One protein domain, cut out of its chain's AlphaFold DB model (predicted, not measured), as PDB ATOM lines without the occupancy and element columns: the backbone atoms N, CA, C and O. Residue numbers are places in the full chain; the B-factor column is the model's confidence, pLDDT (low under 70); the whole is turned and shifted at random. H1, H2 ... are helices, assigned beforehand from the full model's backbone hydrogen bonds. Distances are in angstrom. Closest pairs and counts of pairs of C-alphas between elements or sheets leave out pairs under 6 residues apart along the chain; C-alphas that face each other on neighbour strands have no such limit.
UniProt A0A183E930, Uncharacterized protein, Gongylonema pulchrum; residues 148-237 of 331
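What this domain is: This is residues 148 to 237 of the 331 residues of an uncharacterized protein of Gongylonema pulchrum (UniProt A0A183E930). The core is a long helical hairpin of H3 and H4, side by side and running opposite ways, with the later part of H4 running on past H3. H5 folds back on H4 at a steep tilt, while two short helices, H1 and H2, lie near the hairpin. The printed part has 90 residues, with five named helices, H1 to H5 in chain order, and no named strand; the class is all helix. It is compact, with a radius of gyration of the C-alphas of 13.7 A, and its outline is elongated, spanning 45 by 28 by 20 A.

How they stand to each other: H4, residues 198 to 219, is the longest helix. H3, residues 170 to 184, touches H4 at a shallow tilt of 8 degrees, opposite ways, and the two form a hairpin; their closest C-alphas, those of Val 173 and Ala 205, are 6.1 A apart. H5, residues 225 to 232, touches H4 at a steep tilt of 47 degrees, opposite ways; the closest C-alphas, those of Ala 214 and Ala 226, are 5.6 A apart, and H4 touches H5 with residues 207 to 214 alone. H2, residues 157 to 163, and H3 only just touch, and only at the corner, with 3 pairs of C-alphas within 8 A; the closest are those of Leu 163 and Val 173, 7.5 A apart, and H3 takes part with residues 172 to 173 alone. H2 is close to H4 but not clearly touching, with the C-alphas of Leu 163 and Ala 208 closest at 6.3 A. H1, residues 148 to 151, is close to H2 but not clearly touching, with the C-alphas of Leu 151 and Ile 160 closest at 5.8 A. H3 and H5 are apart. In H2, H3 and H4 every O i to N i+4 pair is within hydrogen-bond range; in H5 3 of 4 are, and H1 is too short for such a pair.

Where its parts are: H4 runs 31.9 A from C-alpha 198 at (-8.832, 11.523, -21.443) to C-alpha 219 at (-38.342, 19.939, -30.225). H3 measures 21.5 A, H5 12.0 A, H2 9.9 A and H1 5.2 A from first to last C-alpha. H1 begins with C-alpha 148 at (-20.213, 8.909, -36.069), and H5 ends with C-alpha 232 at (-17.893, 20.022, -37.933).

The domain as a whole: The two C-alphas farthest apart, those of Gly 186 and Asn 221, are 45.1 A apart. The printed part has no cut. The link from H3 to H4, residues 185 to 197, is long. The mean pLDDT of the printed part is 70.4; 39 residues are under 70, among them 148 to 153 and 213 to 235, and H5 has a mean of 44.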
ATOM      1  N   GLU A 148     -21.131  10.035 -35.867       40.41
ATOM      2  CA  GLU A 148     -20.213   8.909 -36.069       40.41
ATOM      3  C   GLU A 148     -18.790   9.334 -36.461       40.41
ATOM      4  O   GLU A 148     -17.836   8.644 -36.113       40.41
ATOM      5  N   GLY A 149     -18.582  10.474 -37.131       45.44
ATOM      6  CA  GLY A 149     -17.251  10.862 -37.641       45.44
ATOM      7  C   GLY A 149     -16.198  11.158 -36.557       45.44
ATOM      8  O   GLY A 149     -15.000  10.925 -36.746       45.44
ATOM      9  N   ILE A 150     -16.616  11.615 -35.371       50.38
ATOM     10  CA  ILE A 150     -15.692  11.807 -34.238       50.38
ATOM     11  C   ILE A 150     -15.442  10.510 -33.470       50.38
ATOM     12  O   ILE A 150     -14.343  10.322 -32.944       50.38
ATOM     13  N   LEU A 151     -16.413   9.602 -33.435       54.50
ATOM     14  CA  LEU A 151     -16.331   8.381 -32.637       54.50
ATOM     15  C   LEU A 151     -15.713   7.205 -33.422       54.50
ATOM     16  O   LEU A 151     -14.968   6.402 -32.854       54.50
ATOM     17  N   SER A 152     -15.943   7.150 -34.736       52.09
ATOM     18  CA  SER A 152     -15.423   6.119 -35.643       52.09
ATOM     19  C   SER A 152     -13.891   6.059 -35.645       52.09
ATOM     20  O   SER A 152     -13.190   7.076 -35.629       52.09
ATOM     21  N   GLY A 153     -13.356   4.835 -35.574       59.38
ATOM     22  CA  GLY A 153     -11.916   4.555 -35.502       59.38
ATOM     23  C   GLY A 153     -11.233   4.939 -34.180       59.38
ATOM     24  O   GLY A 153     -10.023   4.753 -34.042       59.38
ATOM     25  N   ARG A 154     -11.974   5.488 -33.206       70.62
ATOM     26  CA  ARG A 154     -11.445   5.927 -31.898       70.62
ATOM     27  C   ARG A 154     -12.060   5.200 -30.707       70.62
ATOM     28  O   ARG A 154     -11.403   5.121 -29.669       70.62
ATOM     29  N   TYR A 155     -13.276   4.692 -30.869       80.69
ATOM     30  CA  TYR A 155     -14.031   3.941 -29.871       80.69
ATOM     31  C   TYR A 155     -14.539   2.631 -30.486       80.69
ATOM     32  O   TYR A 155     -14.536   2.492 -31.710       80.69
ATOM     33  N   SER A 156     -14.949   1.671 -29.659       84.56
ATOM     34  CA  SER A 156     -15.620   0.456 -30.139       84.56
ATOM     35  C   SER A 156     -16.992   0.763 -30.746       84.56
ATOM     36  O   SER A 156     -17.640   1.744 -30.372       84.56
ATOM     37  N   ASP A 157     -17.466  -0.122 -31.624       77.62
ATOM     38  CA  ASP A 157     -18.777   0.001 -32.276       77.62
ATOM     39  C   ASP A 157     -19.935   0.092 -31.270       77.62
ATOM     40  O   ASP A 157     -20.885   0.834 -31.491       77.62
ATOM     41  N   ASP A 158     -19.824  -0.583 -30.120       82.69
ATOM     42  CA  ASP A 158     -20.808  -0.511 -29.030       82.69
ATOM     43  C   ASP A 158     -20.891   0.894 -28.405       82.69
ATOM     44  O   ASP A 158     -21.974   1.462 -28.247       82.69
ATOM     45  N   ILE A 159     -19.736   1.511 -28.120       82.75
ATOM     46  CA  ILE A 159     -19.678   2.880 -27.595       82.75
ATOM     47  C   ILE A 159     -20.209   3.872 -28.631       82.75
ATOM     48  O   ILE A 159     -20.923   4.810 -28.266       82.75
ATOM     49  N   ILE A 160     -19.872   3.667 -29.908       74.88
ATOM     50  CA  ILE A 160     -20.371   4.491 -31.012       74.88
ATOM     51  C   ILE A 160     -21.898   4.401 -31.057       74.88
ATOM     52  O   ILE A 160     -22.554   5.428 -30.911       74.88
ATOM     53  N   ALA A 161     -22.459   3.194 -31.157       76.50
ATOM     54  CA  ALA A 161     -23.903   2.969 -31.229       76.50
ATOM     55  C   ALA A 161     -24.657   3.577 -30.035       76.50
ATOM     56  O   ALA A 161     -25.732   4.160 -30.198       76.50
ATOM     57  N   ARG A 162     -24.078   3.498 -28.830       81.75
ATOM     58  CA  ARG A 162     -24.650   4.115 -27.629       81.75
ATOM     59  C   ARG A 162     -24.679   5.641 -27.732       81.75
ATOM     60  O   ARG A 162     -25.731   6.238 -27.525       81.75
ATOM     61  N   LEU A 163     -23.552   6.272 -28.071       76.38
ATOM     62  CA  LEU A 163     -23.412   7.735 -28.128       76.38
ATOM     63  C   LEU A 163     -24.067   8.386 -29.356       76.38
ATOM     64  O   LEU A 163     -24.291   9.596 -29.358       76.38
ATOM     65  N   THR A 164     -24.385   7.620 -30.397       69.81
ATOM     66  CA  THR A 164     -25.133   8.109 -31.565       69.81
ATOM     67  C   THR A 164     -26.625   7.788 -31.501       69.81
ATOM     68  O   THR A 164     -27.379   8.217 -32.377       69.81
ATOM     69  N   SER A 165     -27.081   7.108 -30.443       77.12
ATOM     70  CA  SER A 165     -28.474   6.694 -30.297       77.12
ATOM     71  C   SER A 165     -29.463   7.872 -30.400       77.12
ATOM     72  O   SER A 165     -29.283   8.924 -29.764       77.12
ATOM     73  N   PRO A 166     -30.577   7.716 -31.143       68.06
ATOM     74  CA  PRO A 166     -31.676   8.679 -31.145       68.06
ATOM     75  C   PRO A 166     -32.233   8.948 -29.742       68.06
ATOM     76  O   PRO A 166     -32.597  10.090 -29.463       68.06
ATOM     77  N   SER A 167     -32.214   7.947 -28.858       80.31
ATOM     78  CA  SER A 167     -32.733   8.006 -27.487       80.31
ATOM     79  C   SER A 167     -31.677   8.340 -26.427       80.31
ATOM     80  O   SER A 167     -31.935   8.127 -25.247       80.31
ATOM     81  N   LEU A 168     -30.489   8.803 -26.830       83.19
ATOM     82  CA  LEU A 168     -29.415   9.172 -25.907       83.19
ATOM     83  C   LEU A 168     -29.891  10.196 -24.863       83.19
ATOM     84  O   LEU A 168     -30.480  11.218 -25.224       83.19
ATOM     85  N   THR A 169     -29.579   9.949 -23.591       85.50
ATOM     86  CA  THR A 169     -29.894  10.832 -22.457       85.50
ATOM     87  C   THR A 169     -28.632  11.357 -21.766       85.50
ATOM     88  O   THR A 169     -27.539  10.825 -21.953       85.50
ATOM     89  N   VAL A 170     -28.771  12.385 -20.919       82.00
ATOM     90  CA  VAL A 170     -27.648  12.905 -20.109       82.00
ATOM     91  C   VAL A 170     -27.062  11.806 -19.215       82.00
ATOM     92  O   VAL A 170     -25.844  11.666 -19.136       82.00
ATOM     93  N   ALA A 171     -27.917  10.954 -18.640       87.88
ATOM     94  CA  ALA A 171     -27.493   9.832 -17.804       87.88
ATOM     95  C   ALA A 171     -26.635   8.808 -18.571       87.88
ATOM     96  O   ALA A 171     -25.716   8.219 -18.001       87.88
ATOM     97  N   ASP A 172     -26.891   8.615 -19.869       88.25
ATOM     98  CA  ASP A 172     -26.064   7.748 -20.715       88.25
ATOM     99  C   ASP A 172     -24.667   8.341 -20.943       88.25
ATOM    100  O   ASP A 172     -23.680   7.599 -20.993       88.25
ATOM    101  N   VAL A 173     -24.563   9.671 -21.040       84.19
ATOM    102  CA  VAL A 173     -23.272  10.366 -21.157       84.19
ATOM    103  C   VAL A 173     -22.500  10.315 -19.840       84.19
ATOM    104  O   VAL A 173     -21.304  10.015 -19.851       84.19
ATOM    105  N   ASP A 174     -23.173  10.514 -18.706       83.44
ATOM    106  CA  ASP A 174     -22.563  10.366 -17.379       83.44
ATOM    107  C   ASP A 174     -22.026   8.944 -17.183       83.44
ATOM    108  O   ASP A 174     -20.872   8.748 -16.794       83.44
ATOM    109  N   LYS A 175     -22.826   7.935 -17.550       88.81
ATOM    110  CA  LYS A 175     -22.405   6.530 -17.514       88.81
ATOM    111  C   LYS A 175     -21.206   6.270 -18.424       88.81
ATOM    112  O   LYS A 175     -20.285   5.570 -18.015       88.81
ATOM    113  N   PHE A 176     -21.166   6.854 -19.621       89.56
ATOM    114  CA  PHE A 176     -20.008   6.760 -20.515       89.56
ATOM    115  C   PHE A 176     -18.720   7.315 -19.884       89.56
ATOM    116  O   PHE A 176     -17.663   6.690 -20.007       89.56
ATOM    117  N   VAL A 177     -18.797   8.442 -19.170       86.25
ATOM    118  CA  VAL A 177     -17.646   9.015 -18.454       86.25
ATOM    119  C   VAL A 177     -17.230   8.136 -17.268       86.25
ATOM    120  O   VAL A 177     -16.033   7.932 -17.047       86.25
ATOM    121  N   GLU A 178     -18.185   7.573 -16.529       86.75
ATOM    122  CA  GLU A 178     -17.906   6.660 -15.411       86.75
ATOM    123  C   GLU A 178     -17.291   5.328 -15.868       86.75
ATOM    124  O   GLU A 178     -16.328   4.852 -15.260       86.75
ATOM    125  N   ASP A 179     -17.778   4.756 -16.973       90.06
ATOM    126  CA  ASP A 179     -17.204   3.561 -17.600       90.06
ATOM    127  C   ASP A 179     -15.728   3.806 -17.974       90.06
ATOM    128  O   ASP A 179     -14.861   2.975 -17.686       90.06
ATOM    129  N   TYR A 180     -15.406   4.988 -18.519       88.38
ATOM    130  CA  TYR A 180     -14.022   5.368 -18.816       88.38
ATOM    131  C   TYR A 180     -13.155   5.503 -17.555       88.38
ATOM    132  O   TYR A 180     -12.022   5.009 -17.530       88.38
ATOM    133  N   LYS A 181     -13.659   6.153 -16.494       84.69
ATOM    134  CA  LYS A 181     -12.927   6.294 -15.220       84.69
ATOM    135  C   LYS A 181     -12.610   4.929 -14.615       84.69
ATOM    136  O   LYS A 181     -11.475   4.702 -14.199       84.69
ATOM    137  N   LYS A 182     -13.569   3.999 -14.633       89.38
ATOM    138  CA  LYS A 182     -13.353   2.614 -14.191       89.38
ATOM    139  C   LYS A 182     -12.314   1.904 -15.050       89.38
ATOM    140  O   LYS A 182     -11.422   1.273 -14.500       89.38
ATOM    141  N   ALA A 183     -12.366   2.063 -16.372       86.62
ATOM    142  CA  ALA A 183     -11.373   1.474 -17.267       86.62
ATOM    143  C   ALA A 183      -9.955   2.050 -17.061       86.62
ATOM    144  O   ALA A 183      -8.970   1.361 -17.328       86.62
ATOM    145  N   CYS A 184      -9.825   3.287 -16.563       83.81
ATOM    146  CA  CYS A 184      -8.534   3.842 -16.144       83.81
ATOM    147  C   CYS A 184      -7.989   3.157 -14.882       83.81
ATOM    148  O   CYS A 184      -6.777   2.947 -14.785       83.81
ATOM    149  N   ILE A 185      -8.863   2.800 -13.935       82.00
ATOM    150  CA  ILE A 185      -8.515   2.091 -12.697       82.00
ATOM    151  C   ILE A 185      -8.222   0.627 -13.061       82.00
ATOM    152  O   ILE A 185      -9.086  -0.244 -13.020       82.00
ATOM    153  N   GLY A 186      -6.986   0.373 -13.491       74.69
ATOM    154  CA  GLY A 186      -6.522  -0.937 -13.960       74.69
ATOM    155  C   GLY A 186      -5.993  -0.962 -15.397       74.69
ATOM    156  O   GLY A 186      -5.716  -2.045 -15.893       74.69
ATOM    157  N   ASP A 187      -5.862   0.197 -16.057       82.75
ATOM    158  CA  ASP A 187      -5.309   0.347 -17.418       82.75
ATOM    159  C   ASP A 187      -6.004  -0.496 -18.512       82.75
ATOM    160  O   ASP A 187      -5.425  -0.861 -19.532       82.75
ATOM    161  N   LYS A 188      -7.303  -0.762 -18.347       88.19
ATOM    162  CA  LYS A 188      -8.104  -1.587 -19.268       88.19
ATOM    163  C   LYS A 188      -8.835  -0.780 -20.340       88.19
ATOM    164  O   LYS A 188      -9.804  -1.254 -20.928       88.19
ATOM    165  N   ARG A 189      -8.416   0.459 -20.609       88.69
ATOM    166  CA  ARG A 189      -9.107   1.376 -21.541       88.69
ATOM    167  C   ARG A 189      -9.317   0.763 -22.925       88.69
ATOM    168  O   ARG A 189     -10.444   0.737 -23.404       88.69
ATOM    169  N   LYS A 190      -8.255   0.216 -23.526       85.81
ATOM    170  CA  LYS A 190      -8.307  -0.386 -24.868       85.81
ATOM    171  C   LYS A 190      -9.208  -1.624 -24.913       85.81
ATOM    172  O   LYS A 190      -9.969  -1.777 -25.860       85.81
ATOM    173  N   GLU A 191      -9.139  -2.474 -23.888       87.75
ATOM    174  CA  GLU A 191      -9.988  -3.669 -23.753       87.75
ATOM    175  C   GLU A 191     -11.472  -3.301 -23.649       87.75
ATOM    176  O   GLU A 191     -12.320  -3.987 -24.206       87.75
ATOM    177  N   ASN A 192     -11.777  -2.179 -22.994       86.88
ATOM    178  CA  ASN A 192     -13.134  -1.652 -22.853       86.88
ATOM    179  C   ASN A 192     -13.540  -0.710 -24.003       86.88
ATOM    180  O   ASN A 192     -14.524   0.013 -23.881       86.88
ATOM    181  N   GLY A 193     -12.790  -0.680 -25.111       86.94
ATOM    182  CA  GLY A 193     -13.155   0.088 -26.305       86.94
ATOM    183  C   GLY A 193     -12.921   1.600 -26.222       86.94
ATOM    184  O   GLY A 193     -13.387   2.332 -27.092       86.94
ATOM    185  N   PHE A 194     -12.195   2.088 -25.213       87.50
ATOM    186  CA  PHE A 194     -11.872   3.505 -25.042       87.50
ATOM    187  C   PHE A 194     -10.476   3.869 -25.579       87.50
ATOM    188  O   PHE A 194      -9.538   3.066 -25.504       87.50
ATOM    189  N   PRO A 195     -10.272   5.119 -26.034       82.75
ATOM    190  CA  PRO A 195      -8.945   5.639 -26.320       82.75
ATOM    191  C   PRO A 195      -8.165   5.894 -25.023       82.75
ATOM    192  O   PRO A 195      -8.729   6.168 -23.969       82.75
ATOM    193  N   GLN A 196      -6.835   5.910 -25.118       82.94
ATOM    194  CA  GLN A 196      -5.952   6.225 -23.985       82.94
ATOM    195  C   GLN A 196      -6.028   7.698 -23.527       82.94
ATOM    196  O   GLN A 196      -5.612   8.046 -22.428       82.94
ATOM    197  N   SER A 197      -6.531   8.593 -24.381       80.69
ATOM    198  CA  SER A 197      -6.537  10.036 -24.133       80.69
ATOM    199  C   SER A 197      -7.826  10.485 -23.444       80.69
ATOM    200  O   SER A 197      -8.884  10.518 -24.073       80.69
ATOM    201  N   ALA A 198      -7.715  10.939 -22.192       74.62
ATOM    202  CA  ALA A 198      -8.832  11.523 -21.443       74.62
ATOM    203  C   ALA A 198      -9.422  12.769 -22.131       74.62
ATOM    204  O   ALA A 198     -10.632  12.976 -22.109       74.62
ATOM    205  N   TYR A 199      -8.583  13.556 -22.814       67.00
ATOM    206  CA  TYR A 199      -9.020  14.704 -23.611       67.00
ATOM    207  C   TYR A 199     -10.018  14.302 -24.708       67.00
ATOM    208  O   TYR A 199     -11.047  14.953 -24.883       67.00
ATOM    209  N   LYS A 200      -9.755  13.193 -25.416       68.62
ATOM    210  CA  LYS A 200     -10.663  12.686 -26.458       68.62
ATOM    211  C   LYS A 200     -12.014  12.272 -25.868       68.62
ATOM    212  O   LYS A 200     -13.045  12.601 -26.439       68.62
ATOM    213  N   VAL A 201     -12.004  11.614 -24.706       78.25
ATOM    214  CA  VAL A 201     -13.224  11.201 -23.987       78.25
ATOM    215  C   VAL A 201     -14.045  12.403 -23.528       78.25
ATOM    216  O   VAL A 201     -15.249  12.425 -23.760       78.25
ATOM    217  N   SER A 202     -13.402  13.432 -22.968       68.75
ATOM    218  CA  SER A 202     -14.085  14.676 -22.579       68.75
ATOM    219  C   SER A 202     -14.746  15.358 -23.777       68.75
ATOM    220  O   SER A 202     -15.895  15.779 -23.686       68.75
ATOM    221  N   LYS A 203     -14.066  15.414 -24.932       64.12
ATOM    222  CA  LYS A 203     -14.650  15.987 -26.152       64.12
ATOM    223  C   LYS A 203     -15.832  15.174 -26.674       64.12
ATOM    224  O   LYS A 203     -16.833  15.763 -27.065       64.12
ATOM    225  N   ALA A 204     -15.746  13.844 -26.646       71.50
ATOM    226  CA  ALA A 204     -16.860  12.974 -27.023       71.50
ATOM    227  C   ALA A 204     -18.092  13.188 -26.122       71.50
ATOM    228  O   ALA A 204     -19.206  13.276 -26.633       71.50
ATOM    229  N   ALA A 205     -17.891  13.347 -24.808       75.12
ATOM    230  CA  ALA A 205     -18.967  13.648 -23.862       75.12
ATOM    231  C   ALA A 205     -19.588  15.040 -24.098       75.12
ATOM    232  O   ALA A 205     -20.809  15.160 -24.147       75.12
ATOM    233  N   GLU A 206     -18.773  16.078 -24.324       65.62
ATOM    234  CA  GLU A 206     -19.260  17.427 -24.671       65.62
ATOM    235  C   GLU A 206     -20.113  17.422 -25.948       65.62
ATOM    236  O   GLU A 206     -21.168  18.057 -26.002       65.62
ATOM    237  N   ILE A 207     -19.684  16.679 -26.973       66.19
ATOM    238  CA  ILE A 207     -20.446  16.521 -28.216       66.19
ATOM    239  C   ILE A 207     -21.766  15.805 -27.934       66.19
ATOM    240  O   ILE A 207     -22.811  16.301 -28.338       66.19
ATOM    241  N   ALA A 208     -21.742  14.687 -27.207       74.00
ATOM    242  CA  ALA A 208     -22.933  13.920 -26.853       74.00
ATOM    243  C   ALA A 208     -23.972  14.757 -26.076       74.00
ATOM    244  O   ALA A 208     -25.157  14.735 -26.411       74.00
ATOM    245  N   LEU A 209     -23.531  15.573 -25.115       71.00
ATOM    246  CA  LEU A 209     -24.392  16.533 -24.408       71.00
ATOM    247  C   LEU A 209     -24.943  17.611 -25.344       71.00
ATOM    248  O   LEU A 209     -26.129  17.932 -25.289       71.00
ATOM    249  N   THR A 210     -24.112  18.115 -26.258       64.12
ATOM    250  CA  THR A 210     -24.544  19.077 -27.282       64.12
ATOM    251  C   THR A 210     -25.622  18.475 -28.190       64.12
ATOM    252  O   THR A 210     -26.558  19.178 -28.554       64.12
ATOM    253  N   LEU A 211     -25.547  17.178 -28.520       66.56
ATOM    254  CA  LEU A 211     -26.575  16.475 -29.304       66.56
ATOM    255  C   LEU A 211     -27.905  16.370 -28.560       66.56
ATOM    256  O   LEU A 211     -28.954  16.610 -29.155       66.56
ATOM    257  N   ILE A 212     -27.866  16.005 -27.277       71.44
ATOM    258  CA  ILE A 212     -29.064  15.924 -26.428       71.44
ATOM    259  C   ILE A 212     -29.728  17.296 -26.369       71.44
ATOM    260  O   ILE A 212     -30.912  17.436 -26.676       71.44
ATOM    261  N   GLN A 213     -28.938  18.326 -26.074       67.12
ATOM    262  CA  GLN A 213     -29.443  19.684 -25.964       67.12
ATOM    263  C   GLN A 213     -29.944  20.226 -27.310       67.12
ATOM    264  O   GLN A 213     -30.977  20.888 -27.355       67.12
ATOM    265  N   ALA A 214     -29.287  19.890 -28.425       59.19
ATOM    266  CA  ALA A 214     -29.769  20.218 -29.764       59.19
ATOM    267  C   ALA A 214     -31.142  19.591 -30.044       59.19
ATOM    268  O   ALA A 214     -32.029  20.289 -30.529       59.19
ATOM    269  N   LYS A 215     -31.347  18.310 -29.706       65.06
ATOM    270  CA  LYS A 215     -32.637  17.620 -29.884       65.06
ATOM    271  C   LYS A 215     -33.747  18.261 -29.049       65.06
ATOM    272  O   LYS A 215     -34.840  18.492 -29.563       65.06
ATOM    273  N   GLU A 216     -33.468  18.591 -27.788       66.94
ATOM    274  CA  GLU A 216     -34.433  19.270 -26.911       66.94
ATOM    275  C   GLU A 216     -34.804  20.667 -27.422       66.94
ATOM    276  O   GLU A 216     -35.970  21.059 -27.368       66.94
ATOM    277  N   LEU A 217     -33.829  21.415 -27.942       58.47
ATOM    278  CA  LEU A 217     -34.051  22.745 -28.507       58.47
ATOM    279  C   LEU A 217     -34.780  22.689 -29.858       58.47
ATOM    280  O   LEU A 217     -35.669  23.509 -30.091       58.47
ATOM    281  N   MET A 218     -34.490  21.691 -30.704       54.06
ATOM    282  CA  MET A 218     -35.235  21.419 -31.942       54.06
ATOM    283  C   MET A 218     -36.699  21.082 -31.659       54.06
ATOM    284  O   MET A 218     -37.583  21.638 -32.305       54.06
ATOM    285  N   ALA A 219     -36.974  20.249 -30.651       60.72
ATOM    286  CA  ALA A 219     -38.342  19.939 -30.225       60.72
ATOM    287  C   ALA A 219     -39.110  21.178 -29.722       60.72
ATOM    288  O   ALA A 219     -40.339  21.182 -29.698       60.72
ATOM    289  N   ARG A 220     -38.388  22.234 -29.324       56.62
ATOM    290  CA  ARG A 220     -38.940  23.497 -28.810       56.62
ATOM    291  C   ARG A 220     -38.881  24.647 -29.815       56.62
ATOM    292  O   ARG A 220     -39.314  25.745 -29.483       56.62
ATOM    293  N   ASN A 221     -38.382  24.406 -31.027       52.25
ATOM    294  CA  ASN A 221     -38.256  25.413 -32.082       52.25
ATOM    295  C   ASN A 221     -37.340  26.613 -31.710       52.25
ATOM    296  O   ASN A 221     -37.570  27.738 -32.152       52.25
ATOM    297  N   ILE A 222     -36.298  26.386 -30.892       52.62
ATOM    298  CA  ILE A 222     -35.344  27.411 -30.411       52.62
ATOM    299  C   ILE A 222     -33.981  27.224 -31.134       52.62
ATOM    300  O   ILE A 222     -33.424  26.134 -31.159       52.62
ATOM    301  N   LEU A 223     -33.465  28.287 -31.767       49.00
ATOM    302  CA  LEU A 223     -32.518  28.339 -32.909       49.00
ATOM    303  C   LEU A 223     -31.102  27.665 -32.867       49.00
ATOM    304  O   LEU A 223     -30.311  27.833 -31.942       49.00
ATOM    305  N   VAL A 224     -30.739  27.099 -34.038       45.75
ATOM    306  CA  VAL A 224     -29.572  27.296 -34.965       45.75
ATOM    307  C   VAL A 224     -28.100  27.070 -34.539       45.75
ATOM    308  O   VAL A 224     -27.343  26.551 -35.360       45.75
ATOM    309  N   ASN A 225     -27.627  27.350 -33.319       42.22
ATOM    310  CA  ASN A 225     -26.161  27.300 -33.068       42.22
ATOM    311  C   ASN A 225     -25.580  25.904 -32.760       42.22
ATOM    312  O   ASN A 225     -24.416  25.641 -33.063       42.22
ATOM    313  N   ALA A 226     -26.381  24.969 -32.242       43.28
ATOM    314  CA  ALA A 226     -25.929  23.593 -32.001       43.28
ATOM    315  C   ALA A 226     -25.675  22.808 -33.309       43.28
ATOM    316  O   ALA A 226     -24.885  21.862 -33.340       43.28
ATOM    317  N   HIS A 227     -26.283  23.254 -34.413       43.62
ATOM    318  CA  HIS A 227     -26.090  22.697 -35.751       43.62
ATOM    319  C   HIS A 227     -24.649  22.863 -36.254       43.62
ATOM    320  O   HIS A 227     -24.129  21.967 -36.902       43.62
ATOM    321  N   ALA A 228     -23.970  23.980 -35.967       42.00
ATOM    322  CA  ALA A 228     -22.611  24.234 -36.462       42.00
ATOM    323  C   ALA A 228     -21.563  23.281 -35.864       42.00
ATOM    324  O   ALA A 228     -20.724  22.740 -36.585       42.00
ATOM    325  N   THR A 229     -21.652  23.020 -34.559       41.66
ATOM    326  CA  THR A 229     -20.769  22.075 -33.861       41.66
ATOM    327  C   THR A 229     -21.060  20.634 -34.278       41.66
ATOM    328  O   THR A 229     -20.126  19.882 -34.534       41.66
ATOM    329  N   TYR A 230     -22.337  20.266 -34.444       43.94
ATOM    330  CA  TYR A 230     -22.751  18.979 -35.021       43.94
ATOM    331  C   TYR A 230     -22.149  18.765 -36.422       43.94
ATOM    332  O   TYR A 230     -21.555  17.725 -36.685       43.94
ATOM    333  N   ARG A 231     -22.178  19.795 -37.279       47.28
ATOM    334  CA  ARG A 231     -21.661  19.787 -38.662       47.28
ATOM    335  C   ARG A 231     -20.144  19.627 -38.801       47.28
ATOM    336  O   ARG A 231     -19.675  19.002 -39.751       47.28
ATOM    337  N   ALA A 232     -19.352  20.160 -37.874       44.41
ATOM    338  CA  ALA A 232     -17.893  20.022 -37.933       44.41
ATOM    339  C   ALA A 232     -17.418  18.568 -37.721       44.41
ATOM    340  O   ALA A 232     -16.296  18.218 -38.083       44.41
ATOM    341  N   CYS A 233     -18.269  17.712 -37.150       39.69
ATOM    342  CA  CYS A 233     -17.902  16.368 -36.710       39.69
ATOM    343  C   CYS A 233     -18.051  15.285 -37.800       39.69
ATOM    344  O   CYS A 233     -17.652  14.144 -37.575       39.69
ATOM    345  N   ILE A 234     -18.662  15.614 -38.945       50.97
ATOM    346  CA  ILE A 234     -19.437  14.638 -39.744       50.97
ATOM    347  C   ILE A 234     -19.122  14.641 -41.238       50.97
ATOM    348  O   ILE A 234     -19.373  13.656 -41.930       50.97
ATOM    349  N   GLY A 235     -18.480  15.708 -41.715       54.84
ATOM    350  CA  GLY A 235     -18.156  15.877 -43.125       54.84
ATOM    351  C   GLY A 235     -19.385  16.011 -44.032       54.84
ATOM    352  O   GLY A 235     -20.521  15.721 -43.677       54.84
ATOM    353  N   ASP A 236     -19.157  16.485 -45.245       72.44
ATOM    354  CA  ASP A 236     -20.216  16.717 -46.219       72.44
ATOM    355  C   ASP A 236     -20.618  15.423 -46.946       72.44
ATOM    356  O   ASP A 236     -19.827  14.855 -47.701       72.44
ATOM    357  N   LYS A 237     -21.859  14.969 -46.739       80.44
ATOM    358  CA  LYS A 237     -22.377  13.687 -47.246       80.44
ATOM    359  C   LYS A 237     -23.142  13.780 -48.563       80.44
ATOM    360  O   LYS A 237     -23.639  12.761 -49.049       80.44
TER     361      LYS A 237